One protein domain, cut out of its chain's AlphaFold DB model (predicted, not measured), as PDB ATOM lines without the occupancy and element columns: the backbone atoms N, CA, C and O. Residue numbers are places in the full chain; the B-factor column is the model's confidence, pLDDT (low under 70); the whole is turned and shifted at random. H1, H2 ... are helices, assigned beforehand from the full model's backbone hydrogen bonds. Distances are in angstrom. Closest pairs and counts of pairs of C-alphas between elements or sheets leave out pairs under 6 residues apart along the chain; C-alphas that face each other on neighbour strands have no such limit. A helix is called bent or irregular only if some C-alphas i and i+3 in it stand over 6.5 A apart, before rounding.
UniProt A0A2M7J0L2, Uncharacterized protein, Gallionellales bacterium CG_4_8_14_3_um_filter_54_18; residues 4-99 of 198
ATOM      1  N   ASP A   4       7.827  31.677  95.705       77.31
ATOM      2  CA  ASP A   4       8.425  31.764  94.381       77.31
ATOM      3  C   ASP A   4       8.571  30.349  93.797       77.31
ATOM      4  O   ASP A   4       9.295  29.489  94.321       77.31
ATOM      5  N   ILE A   5       7.804  30.098  92.740       67.75
ATOM      6  CA  ILE A   5       7.727  28.809  92.051       67.75
ATOM      7  C   ILE A   5       9.083  28.461  91.424       67.75
ATOM      8  O   ILE A   5       9.492  27.302  91.494       67.75
ATOM      9  N   GLU A   6       9.830  29.447  90.927       68.88
ATOM     10  CA  GLU A   6      11.147  29.233  90.317       68.88
ATOM     11  C   GLU A   6      12.201  28.886  91.368       68.88
ATOM     12  O   GLU A   6      12.992  27.954  91.206       68.88
ATOM     13  N   LYS A   7      12.146  29.547  92.526       71.38
ATOM     14  CA  LYS A   7      13.009  29.195  93.663       71.38
ATOM     15  C   LYS A   7      12.704  27.794  94.197       71.38
ATOM     16  O   LYS A   7      13.598  27.050  94.604       71.38
ATOM     17  N   THR A   8      11.428  27.413  94.179       66.06
ATOM     18  CA  THR A   8      10.985  26.075  94.582       66.06
ATOM     19  C   THR A   8      11.468  25.013  93.593       66.06
ATOM     20  O   THR A   8      11.930  23.964  94.056       66.06
ATOM     21  N   ARG A   9      11.433  25.314  92.287       60.97
ATOM     22  CA  ARG A   9      11.955  24.495  91.182       60.97
ATOM     23  C   ARG A   9      13.460  24.251  91.316       60.97
ATOM     24  O   ARG A   9      13.867  23.100  91.383       60.97
ATOM     25  N   ALA A  10      14.271  25.293  91.501       68.56
ATOM     26  CA  ALA A  10      15.732  25.159  91.603       68.56
ATOM     27  C   ALA A  10      16.188  24.207  92.730       68.56
ATOM     28  O   ALA A  10      17.092  23.391  92.566       68.56
ATOM     29  N   ILE A  11      15.525  24.274  93.885       67.38
ATOM     30  CA  ILE A  11      15.823  23.393  95.022       67.38
ATOM     31  C   ILE A  11      15.363  21.945  94.749       67.38
ATOM     32  O   ILE A  11      15.997  21.013  95.235       67.38
ATOM     33  N   LEU A  12      14.272  21.741  93.995       63.66
ATOM     34  CA  LEU A  12      13.826  20.401  93.583       63.66
ATOM     35  C   LEU A  12      14.863  19.753  92.656       63.66
ATOM     36  O   LEU A  12      15.258  18.616  92.893       63.66
ATOM     37  N   THR A  13      15.372  20.502  91.674       63.06
ATOM     38  CA  THR A  13      16.394  20.036  90.724       63.06
ATOM     39  C   THR A  13      17.677  19.576  91.427       63.06
ATOM     40  O   THR A  13      18.212  18.518  91.099       63.06
ATOM     41  N   ASN A  14      18.140  20.309  92.446       61.31
ATOM     42  CA  ASN A  14      19.347  19.941  93.197       61.31
ATOM     43  C   ASN A  14      19.192  18.653  94.021       61.31
ATOM     44  O   ASN A  14      20.148  17.895  94.139       61.31
ATOM     45  N   ALA A  15      18.005  18.381  94.572       59.97
ATOM     46  CA  ALA A  15      17.746  17.150  95.326       59.97
ATOM     47  C   ALA A  15      17.629  15.904  94.420       59.97
ATOM     48  O   ALA A  15      17.804  14.773  94.875       59.97
ATOM     49  N   LEU A  16      17.327  16.117  93.138       56.06
ATOM     50  CA  LEU A  16      16.995  15.081  92.160       56.06
ATOM     51  C   LEU A  16      18.192  14.502  91.408       56.06
ATOM     52  O   LEU A  16      18.159  13.337  91.014       56.06
ATOM     53  N   LEU A  17      19.281  15.264  91.285       56.88
ATOM     54  CA  LEU A  17      20.528  14.811  90.653       56.88
ATOM     55  C   LEU A  17      21.203  13.633  91.386       56.88
ATOM     56  O   LEU A  17      22.140  13.037  90.861       56.88
ATOM     57  N   THR A  18      20.715  13.265  92.572       55.75
ATOM     58  CA  THR A  18      21.268  12.212  93.434       55.75
ATOM     59  C   THR A  18      20.486  10.892  93.461       55.75
ATOM     60  O   THR A  18      20.960   9.954  94.097       55.75
ATOM     61  N   SER A  19      19.329  10.755  92.794       51.03
ATOM     62  CA  SER A  19      18.502   9.536  92.907       51.03
ATOM     63  C   SER A  19      18.243   8.825  91.578       51.03
ATOM     64  O   SER A  19      17.396   9.247  90.793       51.03
ATOM     65  N   LYS A  20      18.895   7.677  91.367       49.56
ATOM     66  CA  LYS A  20      18.478   6.668  90.384       49.56
ATOM     67  C   LYS A  20      18.339   5.315  91.091       49.56
ATOM     68  O   LYS A  20      19.341   4.736  91.485       49.56
ATOM     69  N   GLY A  21      17.096   4.850  91.229       60.50
ATOM     70  CA  GLY A  21      16.726   3.440  91.408       60.50
ATOM     71  C   GLY A  21      17.080   2.759  92.732       60.50
ATOM     72  O   GLY A  21      17.960   1.911  92.751       60.50
ATOM     73  N   ASP A  22      16.314   3.046  93.784       65.69
ATOM     74  CA  ASP A  22      15.867   2.053  94.773       65.69
ATOM     75  C   ASP A  22      14.589   2.612  95.429       65.69
ATOM     76  O   ASP A  22      14.477   3.831  95.591       65.69
ATOM     77  N   GLU A  23      13.599   1.793  95.783       67.44
ATOM     78  CA  GLU A  23      12.342   2.281  96.393       67.44
ATOM     79  C   GLU A  23      12.624   3.058  97.689       67.44
ATOM     80  O   GLU A  23      12.024   4.103  97.956       67.44
ATOM     81  N   TYR A  24      13.650   2.620  98.421       69.44
ATOM     82  CA  TYR A  24      14.220   3.323  99.564       69.44
ATOM     83  C   TYR A  24      14.761   4.716  99.202       69.44
ATOM     84  O   TYR A  24      14.508   5.692  99.910       69.44
ATOM     85  N   VAL A  25      15.477   4.834  98.080       76.38
ATOM     86  CA  VAL A  25      15.998   6.116  97.585       76.38
ATOM     87  C   VAL A  25      14.840   7.025  97.176       76.38
ATOM     88  O   VAL A  25      14.845   8.198  97.533       76.38
ATOM     89  N   ASN A  26      13.807   6.492  96.518       80.19
ATOM     90  CA  ASN A  26      12.610   7.258  96.166       80.19
ATOM     91  C   ASN A  26      11.871   7.756  97.411       80.19
ATOM     92  O   ASN A  26      11.511   8.931  97.464       80.19
ATOM     93  N   ARG A  27      11.687   6.906  98.429       82.56
ATOM     94  CA  ARG A  27      11.073   7.286  99.710       82.56
ATOM     95  C   ARG A  27      11.897   8.358 100.421       82.56
ATOM     96  O   ARG A  27      11.339   9.339 100.905       82.56
ATOM     97  N   ARG A  28      13.227   8.223 100.432       82.50
ATOM     98  CA  ARG A  28      14.147   9.209 101.017       82.50
ATOM     99  C   ARG A  28      14.096  10.547 100.279       82.50
ATOM    100  O   ARG A  28      13.981  11.586 100.923       82.50
ATOM    101  N   THR A  29      14.129  10.535  98.948       82.88
ATOM    102  CA  THR A  29      13.971  11.743  98.127       82.88
ATOM    103  C   THR A  29      12.608  12.382  98.370       82.88
ATOM    104  O   THR A  29      12.533  13.580  98.627       82.88
ATOM    105  N   PHE A  30      11.533  11.591  98.391       87.00
ATOM    106  CA  PHE A  30      10.183  12.080  98.665       87.00
ATOM    107  C   PHE A  30      10.066  12.699 100.067       87.00
ATOM    108  O   PHE A  30       9.480  13.768 100.211       87.00
ATOM    109  N   SER A  31      10.699  12.094 101.078       87.12
ATOM    110  CA  SER A  31      10.782  12.629 102.443       87.12
ATOM    111  C   SER A  31      11.469  13.998 102.489       87.12
ATOM    112  O   SER A  31      10.924  14.938 103.069       87.12
ATOM    113  N   MET A  32      12.591  14.177 101.779       86.75
ATOM    114  CA  MET A  32      13.255  15.488 101.665       86.75
ATOM    115  C   MET A  32      12.368  16.549 100.994       86.75
ATOM    116  O   MET A  32      12.474  17.740 101.294       86.75
ATOM    117  N   LEU A  33      11.476  16.134 100.090       87.19
ATOM    118  CA  LEU A  33      10.543  17.020  99.392       87.19
ATOM    119  C   LEU A  33       9.221  17.238 100.141       87.19
ATOM    120  O   LEU A  33       8.447  18.123  99.760       87.19
ATOM    121  N   MET A  34       8.972  16.493 101.221       88.81
ATOM    122  CA  MET A  34       7.704  16.477 101.947       88.81
ATOM    123  C   MET A  34       7.212  17.870 102.375       88.81
ATOM    124  O   MET A  34       6.053  18.177 102.090       88.81
ATOM    125  N   PRO A  35       8.043  18.779 102.934       87.50
ATOM    126  CA  PRO A  35       7.569  20.112 103.331       87.50
ATOM    127  C   PRO A  35       6.992  20.917 102.158       87.50
ATOM    128  O   PRO A  35       6.015  21.653 102.295       87.50
ATOM    129  N   LYS A  36       7.573  20.753 100.964       86.50
ATOM    130  CA  LYS A  36       7.097  21.419  99.748       86.50
ATOM    131  C   LYS A  36       5.841  20.763  99.205       86.50
ATOM    132  O   LYS A  36       4.911  21.467  98.827       86.50
ATOM    133  N   ILE A  37       5.801  19.433  99.184       88.88
ATOM    134  CA  ILE A  37       4.628  18.671  98.743       88.88
ATOM    135  C   ILE A  37       3.423  19.008  99.632       88.88
ATOM    136  O   ILE A  37       2.338  19.271  99.117       88.88
ATOM    137  N   GLN A  38       3.618  19.114 100.946       89.38
ATOM    138  CA  GLN A  38       2.592  19.555 101.889       89.38
ATOM    139  C   GLN A  38       2.139  20.997 101.619       89.38
ATOM    140  O   GLN A  38       0.940  21.267 101.587       89.38
ATOM    141  N   ALA A  39       3.060  21.923 101.326       89.12
ATOM    142  CA  ALA A  39       2.699  23.287 100.937       89.12
ATOM    143  C   ALA A  39       1.862  23.335  99.640       89.12
ATOM    144  O   ALA A  39       0.940  24.145  99.534       89.12
ATOM    145  N   LEU A  40       2.146  22.463  98.666       88.56
ATOM    146  CA  LEU A  40       1.344  22.320  97.443       88.56
ATOM    147  C   LEU A  40      -0.039  21.717  97.740       88.56
ATOM    148  O   LEU A  40      -1.045  22.215  97.236       88.56
ATOM    149  N   ARG A  41      -0.114  20.704  98.612       90.88
ATOM    150  CA  ARG A  41      -1.382  20.105  99.066       90.88
ATOM    151  C   ARG A  41      -2.263  21.103  99.818       90.88
ATOM    152  O   ARG A  41      -3.467  21.130  99.581       90.88
ATOM    153  N   ASN A  42      -1.669  21.970 100.638       88.62
ATOM    154  CA  ASN A  42      -2.374  23.047 101.341       88.62
ATOM    155  C   ASN A  42      -2.931  24.115 100.384       88.62
ATOM    156  O   ASN A  42      -3.884  24.807 100.724       88.62
ATOM    157  N   LYS A  43      -2.373  24.224  99.172       89.81
ATOM    158  CA  LYS A  43      -2.902  25.044  98.069       89.81
ATOM    159  C   LYS A  43      -3.872  24.279  97.160       89.81
ATOM    160  O   LYS A  43      -4.133  24.711  96.042       89.81
ATOM    161  N   SER A  44      -4.382  23.140  97.626       90.50
ATOM    162  CA  SER A  44      -5.384  22.315  96.945       90.50
ATOM    163  C   SER A  44      -4.922  21.628  95.654       90.50
ATOM    164  O   SER A  44      -5.768  21.129  94.916       90.50
ATOM    165  N   LEU A  45      -3.613  21.516  95.389       89.94
ATOM    166  CA  LEU A  45      -3.136  20.752  94.229       89.94
ATOM    167  C   LEU A  45      -3.418  19.255  94.409       89.94
ATOM    168  O   LEU A  45      -3.189  18.693  95.488       89.94
ATOM    169  N   SER A  46      -3.903  18.603  93.352       91.81
ATOM    170  CA  SER A  46      -4.149  17.160  93.340       91.81
ATOM    171  C   SER A  46      -2.836  16.374  93.275       91.81
ATOM    172  O   SER A  46      -1.792  16.889  92.870       91.81
ATOM    173  N   PHE A  47      -2.872  15.096  93.662       90.75
ATOM    174  CA  PHE A  47      -1.697  14.233  93.524       90.75
ATOM    175  C   PHE A  47      -1.285  14.037  92.065       90.75
ATOM    176  O   PHE A  47      -0.099  13.895  91.819       90.75
ATOM    177  N   GLU A  48      -2.217  14.105  91.111       90.31
ATOM    178  CA  GLU A  48      -1.901  14.078  89.677       90.31
ATOM    179  C   GLU A  48      -1.026  15.275  89.292       90.31
ATOM    180  O   GLU A  48       0.035  15.103  88.694       90.31
ATOM    181  N   GLN A  49      -1.420  16.482  89.716       88.25
ATOM    182  CA  GLN A  49      -0.658  17.712  89.480       88.25
ATOM    183  C   GLN A  49       0.709  17.666  90.168       88.25
ATOM    184  O   GLN A  49       1.714  18.056  89.583       88.25
ATOM    185  N   ILE A  50       0.765  17.150  91.399       89.00
ATOM    186  CA  ILE A  50       2.022  16.987  92.135       89.00
ATOM    187  C   ILE A  50       2.938  15.992  91.417       89.00
ATOM    188  O   ILE A  50       4.112  16.292  91.232       89.00
ATOM    189  N   THR A  51       2.426  14.844  90.965       88.50
ATOM    190  CA  THR A  51       3.234  13.879  90.206       88.50
ATOM    191  C   THR A  51       3.681  14.416  88.854       88.50
ATOM    192  O   THR A  51       4.792  14.105  88.445       88.50
ATOM    193  N   ALA A  52       2.879  15.255  88.191       86.94
ATOM    194  CA  ALA A  52       3.284  15.926  86.958       86.94
ATOM    195  C   ALA A  52       4.459  16.883  87.211       86.94
ATOM    196  O   ALA A  52       5.483  16.779  86.543       86.94
ATOM    197  N   ILE A  53       4.370  17.724  88.248       86.38
ATOM    198  CA  ILE A  53       5.465  18.618  88.661       86.38
ATOM    199  C   ILE A  53       6.716  17.811  89.032       86.38
ATOM    200  O   ILE A  53       7.829  18.179  88.670       86.38
ATOM    201  N   LEU A  54       6.562  16.703  89.756       85.06
ATOM    202  CA  LEU A  54       7.683  15.835  90.120       85.06
ATOM    203  C   LEU A  54       8.330  15.199  88.878       85.06
ATOM    204  O   LEU A  54       9.555  15.236  88.752       85.06
ATOM    205  N   ALA A  55       7.526  14.709  87.930       85.75
ATOM    206  CA  ALA A  55       7.998  14.119  86.679       85.75
ATOM    207  C   ALA A  55       8.730  15.138  85.790       85.75
ATOM    208  O   ALA A  55       9.792  14.818  85.258       85.75
ATOM    209  N   GLU A  56       8.236  16.378  85.698       82.62
ATOM    210  CA  GLU A  56       8.918  17.488  85.008       82.62
ATOM    211  C   GLU A  56      10.319  17.766  85.574       82.62
ATOM    212  O   GLU A  56      11.198  18.245  84.861       82.62
ATOM    213  N   ASN A  57      10.547  17.441  86.847       76.44
ATOM    214  CA  ASN A  57      11.830  17.617  87.522       76.44
ATOM    215  C   ASN A  57      12.663  16.319  87.575       76.44
ATOM    216  O   ASN A  57      13.652  16.249  88.298       76.44
ATOM    217  N   GLY A  58      12.293  15.290  86.805       78.19
ATOM    218  CA  GLY A  58      13.029  14.026  86.724       78.19
ATOM    219  C   GLY A  58      12.683  13.012  87.817       78.19
ATOM    220  O   GLY A  58      13.360  11.991  87.928       78.19
ATOM    221  N   PHE A  59      11.632  13.259  88.610       81.69
ATOM    222  CA  PHE A  59      11.129  12.329  89.620       81.69
ATOM    223  C   PHE A  59       9.833  11.654  89.179       81.69
ATOM    224  O   PHE A  59       8.727  12.102  89.489       81.69
ATOM    225  N   THR A  60       9.960  10.544  88.463       82.81
ATOM    226  CA  THR A  60       8.793   9.795  88.000       82.81
ATOM    227  C   THR A  60       8.353   8.790  89.059       82.81
ATOM    228  O   THR A  60       9.010   7.776  89.283       82.81
ATOM    229  N   ILE A  61       7.211   9.056  89.686       83.38
ATOM    230  CA  ILE A  61       6.539   8.143  90.617       83.38
ATOM    231  C   ILE A  61       5.072   7.985  90.222       83.38
ATOM    232  O   ILE A  61       4.474   8.894  89.643       83.38
ATOM    233  N   SER A  62       4.469   6.845  90.561       83.94
ATOM    234  CA  SER A  62       3.029   6.672  90.370       83.94
ATOM    235  C   SER A  62       2.238   7.546  91.354       83.94
ATOM    236  O   SER A  62       2.683   7.800  92.475       83.94
ATOM    237  N   ILE A  63       1.029   7.962  90.964       85.00
ATOM    238  CA  ILE A  63       0.107   8.723  91.829       85.00
ATOM    239  C   ILE A  63      -0.206   7.954  93.119       85.00
ATOM    240  O   ILE A  63      -0.290   8.550  94.194       85.00
ATOM    241  N   LEU A  64      -0.362   6.632  93.022       81.38
ATOM    242  CA  LEU A  64      -0.640   5.770  94.169       81.38
ATOM    243  C   LEU A  64       0.549   5.739  95.134       81.38
ATOM    244  O   LEU A  64       0.358   5.919  96.333       81.38
ATOM    245  N   THR A  65       1.768   5.608  94.609       83.94
ATOM    246  CA  THR A  65       3.008   5.638  95.401       83.94
ATOM    247  C   THR A  65       3.207   6.999  96.067       83.94
ATOM    248  O   THR A  65       3.499   7.066  97.256       83.94
ATOM    249  N   ALA A  66       2.976   8.096  95.337       85.69
ATOM    250  CA  ALA A  66       3.047   9.452  95.877       85.69
ATOM    251  C   ALA A  66       2.074   9.656  97.047       85.69
ATOM    252  O   ALA A  66       2.419  10.263  98.058       85.69
ATOM    253  N   ARG A  67       0.851   9.130  96.913       86.06
ATOM    254  CA  ARG A  67      -0.170   9.186  97.961       86.06
ATOM    255  C   ARG A  67       0.212   8.333  99.170       86.06
ATOM    256  O   ARG A  67       0.038   8.797 100.292       86.06
ATOM    257  N   ALA A  68       0.724   7.124  98.947       84.81
ATOM    258  CA  ALA A  68       1.180   6.237 100.013       84.81
ATOM    259  C   ALA A  68       2.306   6.890 100.828       84.81
ATOM    260  O   ALA A  68       2.142   7.086 102.029       84.81
ATOM    261  N   PHE A  69       3.374   7.352 100.167       89.06
ATOM    262  CA  PHE A  69       4.485   8.039 100.833       89.06
ATOM    263  C   PHE A  69       4.036   9.296 101.573       89.06
ATOM    264  O   PHE A  69       4.470   9.535 102.695       89.06
ATOM    265  N   TYR A  70       3.146  10.092 100.975       90.38
ATOM    266  CA  TYR A  70       2.612  11.281 101.633       90.38
ATOM    267  C   TYR A  70       1.863  10.932 102.921       90.38
ATOM    268  O   TYR A  70       2.086  11.569 103.944       90.38
ATOM    269  N   ASN A  71       0.986   9.928 102.876       88.75
ATOM    270  CA  ASN A  71       0.205   9.522 104.039       88.75
ATOM    271  C   ASN A  71       1.094   8.934 105.140       88.75
ATOM    272  O   ASN A  71       0.930   9.308 106.295       88.75
ATOM    273  N   GLU A  72       2.045   8.065 104.791       88.56
ATOM    274  CA  GLU A  72       3.007   7.505 105.747       88.56
ATOM    275  C   GLU A  72       3.809   8.601 106.452       88.56
ATOM    276  O   GLU A  72       3.823   8.665 107.677       88.56
ATOM    277  N   LEU A  73       4.420   9.510 105.687       88.25
ATOM    278  CA  LEU A  73       5.241  10.584 106.246       88.25
ATOM    279  C   LEU A  73       4.414  11.582 107.061       88.25
ATOM    280  O   LEU A  73       4.910  12.137 108.039       88.25
ATOM    281  N   LEU A  74       3.156  11.817 106.681       88.69
ATOM    282  CA  LEU A  74       2.249  12.656 107.460       88.69
ATOM    283  C   LEU A  74       1.927  12.004 108.811       88.69
ATOM    284  O   LEU A  74       1.935  12.691 109.828       88.69
ATOM    285  N   ILE A  75       1.683  10.692 108.834       88.19
ATOM    286  CA  ILE A  75       1.461   9.938 110.074       88.19
ATOM    287  C   ILE A  75       2.719   9.970 110.948       88.19
ATOM    288  O   ILE A  75       2.613  10.267 112.135       88.19
ATOM    289  N   GLU A  76       3.904   9.743 110.377       88.75
ATOM    290  CA  GLU A  76       5.180   9.844 111.100       88.75
ATOM    291  C   GLU A  76       5.364  11.239 111.728       88.75
ATOM    292  O   GLU A  76       5.720  11.349 112.902       88.75
ATOM    293  N   GLN A  77       5.049  12.312 110.991       85.94
ATOM    294  CA  GLN A  77       5.073  13.681 111.522       85.94
ATOM    295  C   GLN A  77       4.043  13.904 112.633       85.94
ATOM    296  O   GLN A  77       4.356  14.562 113.620       85.94
ATOM    297  N   MET A  78       2.828  13.366 112.495       84.12
ATOM    298  CA  MET A  78       1.797  13.467 113.530       84.12
ATOM    299  C   MET A  78       2.211  12.747 114.815       84.12
ATOM    300  O   MET A  78       1.999  13.286 115.897       84.12
ATOM    301  N   ILE A  79       2.828  11.568 114.706       88.06
ATOM    302  CA  ILE A  79       3.351  10.819 115.856       88.06
ATOM    303  C   ILE A  79       4.474  11.608 116.535       88.06
ATOM    304  O   ILE A  79       4.444  11.779 117.751       88.06
ATOM    305  N   ALA A  80       5.426  12.141 115.763       85.62
ATOM    306  CA  ALA A  80       6.515  12.952 116.304       85.62
ATOM    307  C   ALA A  80       5.996  14.219 117.006       85.62
ATOM    308  O   ALA A  80       6.452  14.551 118.098       85.62
ATOM    309  N   LEU A  81       5.005  14.893 116.413       83.19
ATOM    310  CA  LEU A  81       4.373  16.068 117.010       83.19
ATOM    311  C   LEU A  81       3.614  15.707 118.294       83.19
ATOM    312  O   LEU A  81       3.716  16.437 119.271       83.19
ATOM    313  N   SER A  82       2.889  14.582 118.312       84.12
ATOM    314  CA  SER A  82       2.204  14.088 119.514       84.12
ATOM    315  C   SER A  82       3.198  13.817 120.639       84.12
ATOM    316  O   SER A  82       2.997  14.306 121.742       84.12
ATOM    317  N   SER A  83       4.307  13.132 120.342       85.94
ATOM    318  CA  SER A  83       5.374  12.875 121.318       85.94
ATOM    319  C   SER A  83       5.957  14.176 121.870       85.94
ATOM    320  O   SER A  83       6.167  14.297 123.070       85.94
ATOM    321  N   GLN A  84       6.176  15.179 121.013       86.19
ATOM    322  CA  GLN A  84       6.672  16.484 121.446       86.19
ATOM    323  C   GLN A  84       5.657  17.223 122.332       86.19
ATOM    324  O   GLN A  84       6.050  17.887 123.288       86.19
ATOM    325  N   VAL A  85       4.361  17.114 122.031       83.25
ATOM    326  CA  VAL A  85       3.294  17.672 122.874       83.25
ATOM    327  C   VAL A  85       3.240  16.955 124.220       83.25
ATOM    328  O   VAL A  85       3.129  17.629 125.238       83.25
ATOM    329  N   ASP A  86       3.375  15.630 124.247       85.75
ATOM    330  CA  ASP A  86       3.400  14.844 125.484       85.75
ATOM    331  C   ASP A  86       4.624  15.193 126.346       85.75
ATOM    332  O   ASP A  86       4.496  15.386 127.554       85.75
ATOM    333  N   GLU A  87       5.799  15.374 125.735       85.06
ATOM    334  CA  GLU A  87       7.009  15.854 126.415       85.06
ATOM    335  C   GLU A  87       6.836  17.278 126.963       85.06
ATOM    336  O   GLU A  87       7.191  17.551 128.112       85.06
ATOM    337  N   GLN A  88       6.252  18.189 126.177       80.81
ATOM    338  CA  GLN A  88       5.950  19.550 126.629       80.81
ATOM    339  C   GLN A  88       4.921  19.561 127.760       80.81
ATOM    340  O   GLN A  88       5.071  20.334 128.704       80.81
ATOM    341  N   MET A  89       3.908  18.697 127.694       80.69
ATOM    342  CA  MET A  89       2.896  18.547 128.734       80.69
ATOM    343  C   MET A  89       3.497  17.947 130.004       80.69
ATOM    344  O   MET A  89       3.204  18.422 131.094       80.69
ATOM    345  N   SER A  90       4.385  16.957 129.884       83.25
ATOM    346  CA  SER A  90       5.129  16.403 131.018       83.25
ATOM    347  C   SER A  90       6.015  17.461 131.664       83.25
ATOM    348  O   SER A  90       6.024  17.574 132.883       83.25
ATOM    349  N   PHE A  91       6.737  18.256 130.872       82.69
ATOM    350  CA  PHE A  91       7.553  19.351 131.389       82.69
ATOM    351  C   PHE A  91       6.693  20.421 132.068       82.69
ATOM    352  O   PHE A  91       7.043  20.887 133.149       82.69
ATOM    353  N   PHE A  92       5.553  20.781 131.472       72.94
ATOM    354  CA  PHE A  92       4.600  21.703 132.079       72.94
ATOM    355  C   PHE A  92       4.047  21.149 133.394       72.94
ATOM    356  O   PHE A  92       4.058  21.862 134.385       72.94
ATOM    357  N   ASN A  93       3.649  19.878 133.444       74.62
ATOM    358  CA  ASN A  93       3.181  19.234 134.671       74.62
ATOM    359  C   ASN A  93       4.278  19.188 135.741       74.62
ATOM    360  O   ASN A  93       4.005  19.499 136.891       74.62
ATOM    361  N   SER A  94       5.531  18.904 135.377       77.38
ATOM    362  CA  SER A  94       6.654  18.988 136.317       77.38
ATOM    363  C   SER A  94       6.922  20.421 136.782       77.38
ATOM    364  O   SER A  94       7.273  20.623 137.938       77.38
ATOM    365  N   LEU A  95       6.745  21.435 135.928       70.00
ATOM    366  CA  LEU A  95       6.789  22.834 136.362       70.00
ATOM    367  C   LEU A  95       5.640  23.157 137.316       70.00
ATOM    368  O   LEU A  95       5.883  23.821 138.315       70.00
ATOM    369  N   VAL A  96       4.428  22.668 137.040       69.00
ATOM    370  CA  VAL A  96       3.275  22.804 137.936       69.00
ATOM    371  C   VAL A  96       3.597  22.171 139.290       69.00
ATOM    372  O   VAL A  96       3.497  22.860 140.294       69.00
ATOM    373  N   GLU A  97       4.118  20.945 139.329       65.81
ATOM    374  CA  GLU A  97       4.528  20.253 140.563       65.81
ATOM    375  C   GLU A  97       5.669  20.971 141.309       65.81
ATOM    376  O   GLU A  97       5.674  21.031 142.536       65.81
ATOM    377  N   LEU A  98       6.629  21.569 140.592       61.50
ATOM    378  CA  LEU A  98       7.692  22.389 141.189       61.50
ATOM    379  C   LEU A  98       7.174  23.749 141.691       61.50
ATOM    380  O   LEU A  98       7.767  24.333 142.599       61.50
ATOM    381  N   THR A  99       6.079  24.253 141.117       50.56
ATOM    382  CA  THR A  99       5.355  25.439 141.602       50.56
ATOM    383  C   THR A  99       4.329  25.100 142.685       50.56
ATOM    384  O   THR A  99       3.946  25.988 143.441       50.56
TER     385      THR A  99
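This is residues 4 to 99 of the 198 residues of an uncharacterized protein of Gallionellales bacterium CG_4_8_14_3_um_filter_54_18 (UniProt A0A2M7J0L2). What shape do these atoms make? A small compact head, made of H1, the bent helix H2, H3 and the first part of H4, has one long arm: residues 75 to 99 of H4 stick out from it. In the head, H2 turns a corner between its arms H2a and H2b, and H1 and H2a form a helical hairpin. What is it built of? The printed part has 96 residues with four named helices, in the order H1, H2, H3, H4, and no named strand; the class is all helix. How large is it? The whole is loose and elongated, with a radius of gyration of the C-alphas of 17.5 A and spans of 57 by 30 by 23 A.

What does the longest helix, H4, residues 63 to 99, touch? With residues 63 to 67 alone it touches H3, residues 47 to 56, about perpendicular at 72 degrees, only just past steep; the closest C-alphas, of Phe 47 and Ile 63, are 6.0 A apart. With residues 69 to 73 alone it touches H2a, residues 23 to 32, at a steep tilt of 53 degrees, the same way, the closest C-alphas being those of Arg 27 and Phe 69, 6.7 A apart. How does H2, residues 23 to 42, bend? C-alphas 32 and 35 are 7.5 A apart, and though it was assigned as one helix by its hydrogen bonds, H2a and H2b, residues 35 to 42, stand about perpendicular at 75 degrees. H2b and H3 are close but not clearly touching, the closest C-alphas, of Ile 37 and Ile 50, being 7.3 A apart. Where is H1, residues 5 to 16? It only just touches H2a, with 3 pairs of C-alphas within 8 A, the closest those of Ala 15 and Thr 29 at 7.2 A; this hairpin has a shallow tilt of 34 degrees, only just short of steep, opposite ways. H1 and H4 are apart. Are the helix backbones whole? In H1, H2a, H2b, H3 and H4 every O i to N i+4 pair is within hydrogen-bond range.

Where does H1 begin? Its C-alpha 5 is at (7.727, 28.809, 92.051), and H1 is 16.6 A long. How long are the others? H2a measures 14.2 A, H2b 10.6 A, H3 14.0 A and H4 52.8 A, with C-alpha 99 at (5.355, 25.439, 141.602).

Which C-alphas are farthest apart? Those of Glu 56 and Thr 99, at 57.3 A. Is anything cut or loosely linked? The printed part has no cut; the link from H2 to H3 is tight, and those from H1 to H2 and from H3 to H4 are short. Where is confidence low? The mean pLDDT of the printed part is 79.4, and residues 5 to 6, 8 to 24 and 96 to 99 are under 70.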